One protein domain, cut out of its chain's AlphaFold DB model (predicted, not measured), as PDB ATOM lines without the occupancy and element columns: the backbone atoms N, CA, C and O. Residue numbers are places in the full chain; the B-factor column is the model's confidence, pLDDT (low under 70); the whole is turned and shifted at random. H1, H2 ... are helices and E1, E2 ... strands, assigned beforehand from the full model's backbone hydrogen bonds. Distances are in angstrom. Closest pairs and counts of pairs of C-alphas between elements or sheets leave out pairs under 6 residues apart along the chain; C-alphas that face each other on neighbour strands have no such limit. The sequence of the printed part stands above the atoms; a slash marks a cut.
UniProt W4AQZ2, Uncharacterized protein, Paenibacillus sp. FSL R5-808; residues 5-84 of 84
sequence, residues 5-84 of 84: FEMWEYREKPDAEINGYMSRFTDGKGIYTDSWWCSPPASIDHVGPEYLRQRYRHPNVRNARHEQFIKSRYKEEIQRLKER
ATOM      1  N   PHE A   5      24.597  10.323  56.979       98.19
ATOM      2  CA  PHE A   5      23.979  10.579  55.689       98.19
ATOM      3  C   PHE A   5      24.312  12.004  55.263       98.19
ATOM      4  O   PHE A   5      24.154  12.927  56.061       98.19
ATOM      5  N   GLU A   6      24.791  12.159  54.035       97.75
ATOM      6  CA  GLU A   6      25.191  13.439  53.450       97.75
ATOM      7  C   GLU A   6      24.650  13.533  52.031       97.75
ATOM      8  O   GLU A   6      24.584  12.516  51.337       97.75
ATOM      9  N   MET A   7      24.302  14.744  51.597       97.88
ATOM     10  CA  MET A   7      23.873  15.015  50.228       97.88
ATOM     11  C   MET A   7      24.545  16.283  49.702       97.88
ATOM     12  O   MET A   7      24.766  17.241  50.450       97.88
ATOM     13  N   TRP A   8      24.888  16.288  48.417       96.31
ATOM     14  CA  TRP A   8      25.531  17.422  47.758       96.31
ATOM     15  C   TRP A   8      25.100  17.545  46.297       96.31
ATOM     16  O   TRP A   8      24.689  16.565  45.671       96.31
ATOM     17  N   GLU A   9      25.191  18.762  45.761       94.94
ATOM     18  CA  GLU A   9      25.027  19.022  44.331       94.94
ATOM     19  C   GLU A   9      26.111  18.288  43.546       94.94
ATOM     20  O   GLU A   9      27.300  18.367  43.864       94.94
ATOM     21  N   TYR A  10      25.700  17.598  42.494       92.69
ATOM     22  CA  TYR A  10      26.615  17.027  41.529       92.69
ATOM     23  C   TYR A  10      26.737  17.965  40.335       92.69
ATOM     24  O   TYR A  10      25.749  18.270  39.668       92.69
ATOM     25  N   ARG A  11      27.962  18.406  40.062       90.25
ATOM     26  CA  ARG A  11      28.310  19.185  38.875       90.25
ATOM     27  C   ARG A  11      29.353  18.403  38.097       90.25
ATOM     28  O   ARG A  11      30.307  17.896  38.684       90.25
ATOM     29  N   GLU A  12      29.173  18.301  36.785       84.38
ATOM     30  CA  GLU A  12      30.134  17.611  35.914       84.38
ATOM     31  C   GLU A  12      31.474  18.364  35.852       84.38
ATOM     32  O   GLU A  12      32.539  17.761  35.730       84.38
ATOM     33  N   LYS A  13      31.420  19.695  35.985       86.19
ATOM     34  CA  LYS A  13      32.565  20.607  36.080       86.19
ATOM     35  C   LYS A  13      32.290  21.659  37.160       86.19
ATOM     36  O   LYS A  13      31.119  21.934  37.414       86.19
ATOM     37  N   PRO A  14      33.318  22.280  37.765       79.12
ATOM     38  CA  PRO A  14      33.132  23.262  38.839       79.12
ATOM     39  C   PRO A  14      32.155  24.398  38.489       79.12
ATOM     40  O   PRO A  14      31.288  24.724  39.295       79.12
ATOM     41  N   ASP A  15      32.238  24.912  37.260       84.56
ATOM     42  CA  ASP A  15      31.429  26.044  36.782       84.56
ATOM     43  C   ASP A  15      30.189  25.623  35.975       84.56
ATOM     44  O   ASP A  15      29.500  26.464  35.403       84.56
ATOM     45  N   ALA A  16      29.905  24.320  35.888       84.56
ATOM     46  CA  ALA A  16      28.722  23.828  35.189       84.56
ATOM     47  C   ALA A  16      27.452  23.993  36.037       84.56
ATOM     48  O   ALA A  16      27.496  24.102  37.270       84.56
ATOM     49  N   GLU A  17      26.308  23.962  35.351       86.25
ATOM     50  CA  GLU A  17      25.003  23.836  35.990       86.25
ATOM     51  C   GLU A  17      24.916  22.553  36.831       86.25
ATOM     52  O   GLU A  17      25.643  21.574  36.628       86.25
ATOM     53  N   ILE A  18      24.008  22.569  37.806       85.88
ATOM     54  CA  ILE A  18      23.747  21.419  38.669       85.88
ATOM     55  C   ILE A  18      23.177  20.284  37.807       85.88
ATOM     56  O   ILE A  18      22.076  20.390  37.275       85.88
ATOM     57  N   ASN A  19      23.909  19.172  37.713       88.31
ATOM     58  CA  ASN A  19      23.560  17.981  36.928       88.31
ATOM     59  C   ASN A  19      22.909  16.883  37.806       88.31
ATOM     60  O   ASN A  19      23.000  15.680  37.554       88.31
ATOM     61  N   GLY A  20      22.295  17.301  38.912       93.50
ATOM     62  CA  GLY A  20      21.664  16.436  39.900       93.50
ATOM     63  C   GLY A  20      22.363  16.479  41.253       93.50
ATOM     64  O   GLY A  20      23.029  17.446  41.614       93.50
ATOM     65  N   TYR A  21      22.178  15.419  42.029       95.88
ATOM     66  CA  TYR A  21      22.609  15.339  43.416       95.88
ATOM     67  C   TYR A  21      23.179  13.962  43.716       95.88
ATOM     68  O   TYR A  21      22.749  12.952  43.159       95.88
ATOM     69  N   MET A  22      24.119  13.920  44.644       97.12
ATOM     70  CA  MET A  22      24.676  12.688  45.182       97.12
ATOM     71  C   MET A  22      24.333  12.587  46.658       97.12
ATOM     72  O   MET A  22      24.351  13.591  47.365       97.12
ATOM     73  N   SER A  23      24.046  11.377  47.127       98.06
ATOM     74  CA  SER A  23      23.943  11.071  48.550       98.06
ATOM     75  C   SER A  23      24.908   9.965  48.948       98.06
ATOM     76  O   SER A  23      25.117   9.029  48.180       98.06
ATOM     77  N   ARG A  24      25.435  10.032  50.172       98.25
ATOM     78  CA  ARG A  24      26.257   8.983  50.789       98.25
ATOM     79  C   ARG A  24      25.627   8.511  52.085       98.25
ATOM     80  O   ARG A  24      25.324   9.332  52.946       98.25
ATOM     81  N   PHE A  25      25.502   7.196  52.261       98.25
ATOM     82  CA  PHE A  25      25.067   6.588  53.520       98.25
ATOM     83  C   PHE A  25      26.139   5.663  54.100       98.25
ATOM     84  O   PHE A  25      26.531   4.699  53.444       98.25
ATOM     85  N   THR A  26      26.539   5.902  55.355       98.12
ATOM     86  CA  THR A  26      27.493   5.071  56.114       98.12
ATOM     87  C   THR A  26      26.784   4.300  57.230       98.12
ATOM     88  O   THR A  26      26.175   4.898  58.119       98.12
ATOM     89  N   ASP A  27      26.914   2.972  57.238       92.94
ATOM     90  CA  ASP A  27      26.095   2.037  58.029       92.94
ATOM     91  C   ASP A  27      26.524   1.835  59.500       92.94
ATOM     92  O   ASP A  27      26.197   0.827  60.130       92.94
ATOM     93  N   GLY A  28      27.280   2.772  60.082       90.94
ATOM     94  CA  GLY A  28      27.782   2.686  61.464       90.94
ATOM     95  C   GLY A  28      28.891   1.643  61.683       90.94
ATOM     96  O   GLY A  28      29.657   1.759  62.646       90.94
ATOM     97  N   LYS A  29      29.055   0.690  60.758       93.12
ATOM     98  CA  LYS A  29      30.199  -0.231  60.673       93.12
ATOM     99  C   LYS A  29      31.318   0.310  59.779       93.12
ATOM    100  O   LYS A  29      32.384  -0.287  59.718       93.12
ATOM    101  N   GLY A  30      31.085   1.456  59.140       93.75
ATOM    102  CA  GLY A  30      32.046   2.128  58.266       93.75
ATOM    103  C   GLY A  30      31.901   1.771  56.792       93.75
ATOM    104  O   GLY A  30      32.659   2.290  55.978       93.75
ATOM    105  N   ILE A  31      30.912   0.949  56.429       96.00
ATOM    106  CA  ILE A  31      30.596   0.667  55.032       96.00
ATOM    107  C   ILE A  31      29.734   1.811  54.515       96.00
ATOM    108  O   ILE A  31      28.656   2.073  55.059       96.00
ATOM    109  N   TYR A  32      30.195   2.471  53.455       97.19
ATOM    110  CA  TYR A  32      29.451   3.533  52.793       97.19
ATOM    111  C   TYR A  32      28.969   3.113  51.405       97.19
ATOM    112  O   TYR A  32      29.559   2.251  50.757       97.19
ATOM    113  N   THR A  33      27.877   3.725  50.959       98.00
ATOM    114  CA  THR A  33      27.366   3.608  49.591       98.00
ATOM    115  C   THR A  33      26.927   4.970  49.089       98.00
ATOM    116  O   THR A  33      26.446   5.791  49.876       98.00
ATOM    117  N   ASP A  34      27.055   5.168  47.781       97.81
ATOM    118  CA  ASP A  34      26.677   6.401  47.103       97.81
ATOM    119  C   ASP A  34      25.470   6.176  46.189       97.81
ATOM    120  O   ASP A  34      25.330   5.112  45.584       97.81
ATOM    121  N   SER A  35      24.617   7.192  46.066       97.50
ATOM    122  CA  SER A  35      23.467   7.189  45.163       97.50
ATOM    123  C   SER A  35      23.356   8.503  44.403       97.50
ATOM    124  O   SER A  35      23.480   9.575  44.992       97.50
ATOM    125  N   TRP A  36      23.081   8.407  43.101       96.12
ATOM    126  CA  TRP A  36      22.842   9.552  42.227       96.12
ATOM    127  C   TRP A  36      21.346   9.841  42.053       96.12
ATOM    128  O   TRP A  36      20.509   8.936  41.959       96.12
ATOM    129  N   TRP A  37      21.007  11.125  41.984       94.69
ATOM    130  CA  TRP A  37      19.650  11.637  41.866       94.69
ATOM    131  C   TRP A  37      19.608  12.727  40.798       94.69
ATOM    132  O   TRP A  37      20.134  13.812  41.012       94.69
ATOM    133  N   CYS A  38      18.940  12.469  39.673       91.88
ATOM    134  CA  CYS A  38      18.774  13.479  38.624       91.88
ATOM    135  C   CYS A  38      17.895  14.650  39.100       91.88
ATOM    136  O   CYS A  38      18.324  15.796  39.102       91.88
ATOM    137  N   SER A  39      16.686  14.346  39.583       89.81
ATOM    138  CA  SER A  39      15.747  15.325  40.145       89.81
ATOM    139  C   SER A  39      15.121  14.748  41.419       89.81
ATOM    140  O   SER A  39      14.102  14.055  41.360       89.81
ATOM    141  N   PRO A  40      15.786  14.899  42.579       93.06
ATOM    142  CA  PRO A  40      15.317  14.320  43.831       93.06
ATOM    143  C   PRO A  40      13.987  14.945  44.301       93.06
ATOM    144  O   PRO A  40      13.858  16.183  44.336       93.06
ATOM    145  N   PRO A  41      13.004  14.121  44.719       94.44
ATOM    146  CA  PRO A  41      11.800  14.617  45.383       94.44
ATOM    147  C   PRO A  41      12.140  15.330  46.703       94.44
ATOM    148  O   PRO A  41      13.243  15.219  47.230       94.44
ATOM    149  N   ALA A  42      11.183  16.071  47.265       94.50
ATOM    150  CA  ALA A  42      11.357  16.713  48.574       94.50
ATOM    151  C   ALA A  42      11.438  15.703  49.740       94.50
ATOM    152  O   ALA A  42      11.972  16.018  50.800       94.50
ATOM    153  N   SER A  43      10.915  14.489  49.554       95.88
ATOM    154  CA  SER A  43      11.045  13.390  50.508       95.88
ATOM    155  C   SER A  43      10.960  12.031  49.815       95.88
ATOM    156  O   SER A  43      10.478  11.902  48.687       95.88
ATOM    157  N   ILE A  44      11.404  11.003  50.533       96.31
ATOM    158  CA  ILE A  44      11.323   9.593  50.132       96.31
ATOM    159  C   ILE A  44      10.565   8.758  51.173       96.31
ATOM    160  O   ILE A  44      10.745   7.550  51.255       96.31
ATOM    161  N   ASP A  45       9.706   9.376  51.988       96.38
ATOM    162  CA  ASP A  45       9.016   8.685  53.092       96.38
ATOM    163  C   ASP A  45       8.140   7.516  52.611       96.38
ATOM    164  O   ASP A  45       8.001   6.511  53.310       96.38
ATOM    165  N   HIS A  46       7.622   7.631  51.384       94.12
ATOM    166  CA  HIS A  46       6.776   6.643  50.719       94.12
ATOM    167  C   HIS A  46       7.528   5.396  50.230       94.12
ATOM    168  O   HIS A  46       6.884   4.391  49.940       94.12
ATOM    169  N   VAL A  47       8.861   5.439  50.092       94.25
ATOM    170  CA  VAL A  47       9.612   4.309  49.525       94.25
ATOM    171  C   VAL A  47       9.825   3.230  50.579       94.25
ATOM    172  O   VAL A  47      10.133   3.544  51.729       94.25
ATOM    173  N   GLY A  48       9.700   1.961  50.207       92.06
ATOM    174  CA  GLY A  48      10.026   0.860  51.102       92.06
ATOM    175  C   GLY A  48      11.523   0.519  51.120       92.06
ATOM    176  O   GLY A  48      12.336   1.084  50.369       92.06
ATOM    177  N   PRO A  49      11.928  -0.428  51.983       93.69
ATOM    178  CA  PRO A  49      13.308  -0.895  52.069       93.69
ATOM    179  C   PRO A  49      13.810  -1.519  50.760       93.69
ATOM    180  O   PRO A  49      15.009  -1.473  50.494       93.69
ATOM    181  N   GLU A  50      12.930  -2.088  49.938       95.94
ATOM    182  CA  GLU A  50      13.250  -2.637  48.620       95.94
ATOM    183  C   GLU A  50      13.825  -1.582  47.679       95.94
ATOM    184  O   GLU A  50      14.781  -1.877  46.966       95.94
ATOM    185  N   TYR A  51      13.321  -0.346  47.733       95.50
ATOM    186  CA  TYR A  51      13.856   0.762  46.951       95.50
ATOM    187  C   TYR A  51      15.252   1.152  47.435       95.50
ATOM    188  O   TYR A  51      16.202   1.211  46.654       95.50
ATOM    189  N   LEU A  52      15.405   1.364  48.745       96.00
ATOM    190  CA  LEU A  52      16.683   1.782  49.322       96.00
ATOM    191  C   LEU A  52      17.782   0.736  49.125       96.00
ATOM    192  O   LEU A  52      18.939   1.102  48.959       96.00
ATOM    193  N   ARG A  53      17.434  -0.552  49.110       97.00
ATOM    194  CA  ARG A  53      18.390  -1.661  48.966       97.00
ATOM    195  C   ARG A  53      18.807  -1.949  47.526       97.00
ATOM    196  O   ARG A  53      19.643  -2.827  47.311       97.00
ATOM    197  N   GLN A  54      18.255  -1.246  46.540       96.62
ATOM    198  CA  GLN A  54      18.683  -1.392  45.152       96.62
ATOM    199  C   GLN A  54      20.170  -1.062  44.996       96.62
ATOM    200  O   GLN A  54      20.707  -0.181  45.667       96.62
ATOM    201  N   ARG A  55      20.829  -1.739  44.047       94.62
ATOM    202  CA  ARG A  55      22.278  -1.608  43.794       94.62
ATOM    203  C   ARG A  55      22.753  -0.170  43.536       94.62
ATOM    204  O   ARG A  55      23.914   0.123  43.771       94.62
ATOM    205  N   TYR A  56      21.868   0.692  43.036       92.75
ATOM    206  CA  TYR A  56      22.136   2.092  42.679       92.75
ATOM    207  C   TYR A  56      21.614   3.104  43.720       92.75
ATOM    208  O   TYR A  56      21.676   4.319  43.511       92.75
ATOM    209  N   ARG A  57      21.054   2.608  44.830       95.56
ATOM    210  CA  ARG A  57      20.633   3.396  45.991       95.56
ATOM    211  C   ARG A  57      21.622   3.190  47.132       95.56
ATOM    212  O   ARG A  57      22.774   3.588  47.018       95.56
ATOM    213  N   HIS A  58      21.191   2.557  48.214       97.12
ATOM    214  CA  HIS A  58      21.992   2.305  49.402       97.12
ATOM    215  C   HIS A  58      21.906   0.820  49.795       97.12
ATOM    216  O   HIS A  58      21.246   0.457  50.773       97.12
ATOM    217  N   PRO A  59      22.584  -0.089  49.062       97.19
ATOM    218  CA  PRO A  59      22.503  -1.536  49.305       97.19
ATOM    219  C   PRO A  59      23.042  -1.984  50.681       97.19
ATOM    220  O   PRO A  59      22.812  -3.117  51.105       97.19
ATOM    221  N   ASN A  60      23.725  -1.102  51.419       96.62
ATOM    222  CA  ASN A  60      24.120  -1.295  52.822       96.62
ATOM    223  C   ASN A  60      22.988  -0.997  53.837       96.62
ATOM    224  O   ASN A  60      23.194  -1.094  55.049       96.62
ATOM    225  N   VAL A  61      21.767  -0.688  53.394       96.94
ATOM    226  CA  VAL A  61      20.575  -0.620  54.257       96.94
ATOM    227  C   VAL A  61      20.138  -2.028  54.660       96.94
ATOM    228  O   VAL A  61      19.730  -2.831  53.826       96.94
ATOM    229  N   ARG A  62      20.194  -2.348  55.958       95.44
ATOM    230  CA  ARG A  62      19.925  -3.712  56.458       95.44
ATOM    231  C   ARG A  62      18.695  -3.839  57.348       95.44
ATOM    232  O   ARG A  62      18.170  -4.934  57.491       95.44
ATOM    233  N   ASN A  63      18.232  -2.749  57.950       95.38
ATOM    234  CA  ASN A  63      17.177  -2.777  58.962       95.38
ATOM    235  C   ASN A  63      16.344  -1.485  58.932       95.38
ATOM    236  O   ASN A  63      16.730  -0.509  58.286       95.38
ATOM    237  N   ALA A  64      15.222  -1.487  59.657       95.62
ATOM    238  CA  ALA A  64      14.301  -0.352  59.739       95.62
ATOM    239  C   ALA A  64      14.963   0.917  60.304       95.62
ATOM    240  O   ALA A  64      14.648   2.023  59.877       95.62
ATOM    241  N   ARG A  65      15.945   0.773  61.207       95.81
ATOM    242  CA  ARG A  65      16.696   1.913  61.752       95.81
ATOM    243  C   ARG A  65      17.490   2.643  60.665       95.81
ATOM    244  O   ARG A  65      17.529   3.868  60.674       95.81
ATOM    245  N   HIS A  66      18.126   1.916  59.744       96.62
ATOM    246  CA  HIS A  66      18.854   2.526  58.624       96.62
ATOM    247  C   HIS A  66      17.885   3.249  57.686       96.62
ATOM    248  O   HIS A  66      18.153   4.374  57.281       96.62
ATOM    249  N   GLU A  67      16.748   2.620  57.380       96.81
ATOM    250  CA  GLU A  67      15.706   3.207  56.537       96.81
ATOM    251  C   GLU A  67      15.172   4.519  57.121       96.81
ATOM    252  O   GLU A  67      15.211   5.547  56.449       96.81
ATOM    253  N   GLN A  68      14.733   4.505  58.380       97.00
ATOM    254  CA  GLN A  68      14.210   5.694  59.057       97.00
ATOM    255  C   GLN A  68      15.258   6.808  59.137       97.00
ATOM    256  O   GLN A  68      14.948   7.971  58.884       97.00
ATOM    257  N   PHE A  69      16.512   6.452  59.437       97.44
ATOM    258  CA  PHE A  69      17.612   7.409  59.481       97.44
ATOM    259  C   PHE A  69      17.840   8.083  58.122       97.44
ATOM    260  O   PHE A  69      17.937   9.305  58.057       97.44
ATOM    261  N   ILE A  70      17.887   7.303  57.038       97.69
ATOM    262  CA  ILE A  70      18.050   7.837  55.682       97.69
ATOM    263  C   ILE A  70      16.870   8.728  55.309       97.69
ATOM    264  O   ILE A  70      17.100   9.822  54.815       97.69
ATOM    265  N   LYS A  71      15.625   8.308  55.568       97.94
ATOM    266  CA  LYS A  71      14.426   9.099  55.245       97.94
ATOM    267  C   LYS A  71      14.437  10.471  55.928       97.94
ATOM    268  O   LYS A  71      14.287  11.486  55.249       97.94
ATOM    269  N   SER A  72      14.717  10.507  57.235       97.94
ATOM    270  CA  SER A  72      14.824  11.761  57.998       97.94
ATOM    271  C   SER A  72      15.921  12.663  57.439       97.94
ATOM    272  O   SER A  72      15.674  13.817  57.094       97.94
ATOM    273  N   ARG A  73      17.136  12.125  57.282       97.94
ATOM    274  CA  ARG A  73      18.289  12.912  56.831       97.94
ATOM    275  C   ARG A  73      18.170  13.354  55.381       97.94
ATOM    276  O   ARG A  73      18.564  14.467  55.070       97.94
ATOM    277  N   TYR A  74      17.605  12.527  54.508       98.19
ATOM    278  CA  TYR A  74      17.336  12.894  53.122       98.19
ATOM    279  C   TYR A  74      16.475  14.150  53.046       98.19
ATOM    280  O   TYR A  74      16.822  15.083  52.328       98.19
ATOM    281  N   LYS A  75      15.376  14.185  53.809       97.25
ATOM    282  CA  LYS A  75      14.449  15.318  53.843       97.25
ATOM    283  C   LYS A  75      15.142  16.601  54.312       97.25
ATOM    284  O   LYS A  75      14.989  17.640  53.681       97.25
ATOM    285  N   GLU A  76      15.935  16.511  55.377       97.50
ATOM    286  CA  GLU A  76      16.706  17.644  55.908       97.50
ATOM    287  C   GLU A  76      17.759  18.143  54.904       97.50
ATOM    288  O   GLU A  76      17.866  19.342  54.649       97.50
ATOM    289  N   GLU A  77      18.523  17.232  54.297       97.56
ATOM    290  CA  GLU A  77      19.586  17.595  53.360       97.56
ATOM    291  C   GLU A  77      19.034  18.175  52.055       97.56
ATOM    292  O   GLU A  77      19.574  19.161  51.553       97.56
ATOM    293  N   ILE A  78      17.955  17.610  51.501       95.75
ATOM    294  CA  ILE A  78      17.399  18.128  50.249       95.75
ATOM    295  C   ILE A  78      16.740  19.493  50.439       95.75
ATOM    296  O   ILE A  78      16.839  20.341  49.556       95.75
ATOM    297  N   GLN A  79      16.110  19.730  51.592       95.38
ATOM    298  CA  GLN A  79      15.580  21.043  51.939       95.38
ATOM    299  C   GLN A  79      16.715  22.070  52.052       95.38
ATOM    300  O   GLN A  79      16.670  23.094  51.376       95.38
ATOM    301  N   ARG A  80      17.788  21.744  52.790       95.75
ATOM    302  CA  ARG A  80      18.991  22.590  52.906       95.75
ATOM    303  C   ARG A  80      19.590  22.956  51.547       95.75
ATOM    304  O   ARG A  80      20.112  24.054  51.388       95.75
ATOM    305  N   LEU A  81      19.578  22.029  50.592       93.81
ATOM    306  CA  LEU A  81      20.128  22.252  49.255       93.81
ATOM    307  C   LEU A  81      19.208  23.098  48.364       93.81
ATOM    308  O   LEU A  81      19.715  23.847  47.542       93.81
ATOM    309  N   LYS A  82      17.883  22.996  48.525       87.62
ATOM    310  CA  LYS A  82      16.901  23.755  47.729       87.62
ATOM    311  C   LYS A  82      16.660  25.183  48.231       87.62
ATOM    312  O   LYS A  82      16.153  25.997  47.472       87.62
ATOM    313  N   GLU A  83      16.976  25.467  49.492       86.81
ATOM    314  CA  GLU A  83      16.836  26.800  50.106       86.81
ATOM    315  C   GLU A  83      18.086  27.694  49.949       86.81
ATOM    316  O   GLU A  83      18.093  28.814  50.457       86.81
ATOM    317  N   ARG A  84      19.145  27.215  49.282       69.31
ATOM    318  CA  ARG A  84      20.356  28.000  48.972       69.31
ATOM    319  C   ARG A  84      20.229  28.747  47.654       69.31
ATOM    320  O   ARG A  84      20.837  29.837  47.588       69.31
TER     321      ARG A  84
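Overview. This is residues 5 to 84 of the 84 residues of an uncharacterized protein of Paenibacillus sp. FSL R5-808 (UniProt W4AQZ2). A three-stranded antiparallel sheet has one long helix, H2, packed over one face along E1 and E2, and a long loop between E1 and E2 reaches toward one end of the model. Residues 38 to 63, mostly loop with the short helix H1 among them, lead from E3 to H2. The printed part has 80 residues, with three named strands and two named helices in the order E1 E2 E3 H1 H2; the sheet's order is E1 E2 E3 and the class is mixed. The whole is compact, with a radius of gyration of the C-alphas of 12.6 A, and elongated, spanning 39 by 22 by 19 A.

Arrangement. E1, residues 5 to 9, and E2, residues 21 to 27, form an antiparallel hairpin at 165 degrees, with N 8 and O 22 2.9 A apart, within hydrogen-bond range. E2 and E3, residues 32 to 37, form a second hairpin at 157 degrees, with N 35 and O 23 2.8 A apart, within hydrogen-bond range. E1 E2 E3 are a meander, each strand the antiparallel neighbour of the one before. H2, residues 64 to 82, is on the sheet at a height of 8.5 A, in two layers, a helix on one face of a sheet. It lies over E1 and E2 and runs along the strands, only just, at 29.6 degrees to E1 on the local plane. The closest C-alphas of E1 and H2 are those of Met 7 and Glu 77, 5.9 A apart. H1, residues 49 to 52, is not on the sheet. H1 and H2 only just touch, with 3 pairs of C-alphas within 8 A, by residues 64 to 67 of H2 alone; the closest C-alphas are those of Pro 49 and Glu 67, 6.5 A apart. In H2 every O i to N i+4 pair is within hydrogen-bond range; H1 is too short for one.

Along the chain. E1 begins at C-alpha 5 (23.979, 10.579, 55.689). From first to last C-alpha, E1 measures 14.2 A, E2 20.1 A, E3 16.8 A, H1 5.1 A and H2 27.1 A. H2 ends at C-alpha 82 (16.901, 23.755, 47.729).

Size, cuts and confidence. The two C-alphas farthest apart, those of Asp 15 and Asn 63, are 39.1 A apart. The links E1 to E2, E3 to H1 and H1 to H2 are long; E2 to E3 is tight. The printed part has no cut. Its mean pLDDT is 94.1, and residue 84 alone is under 70.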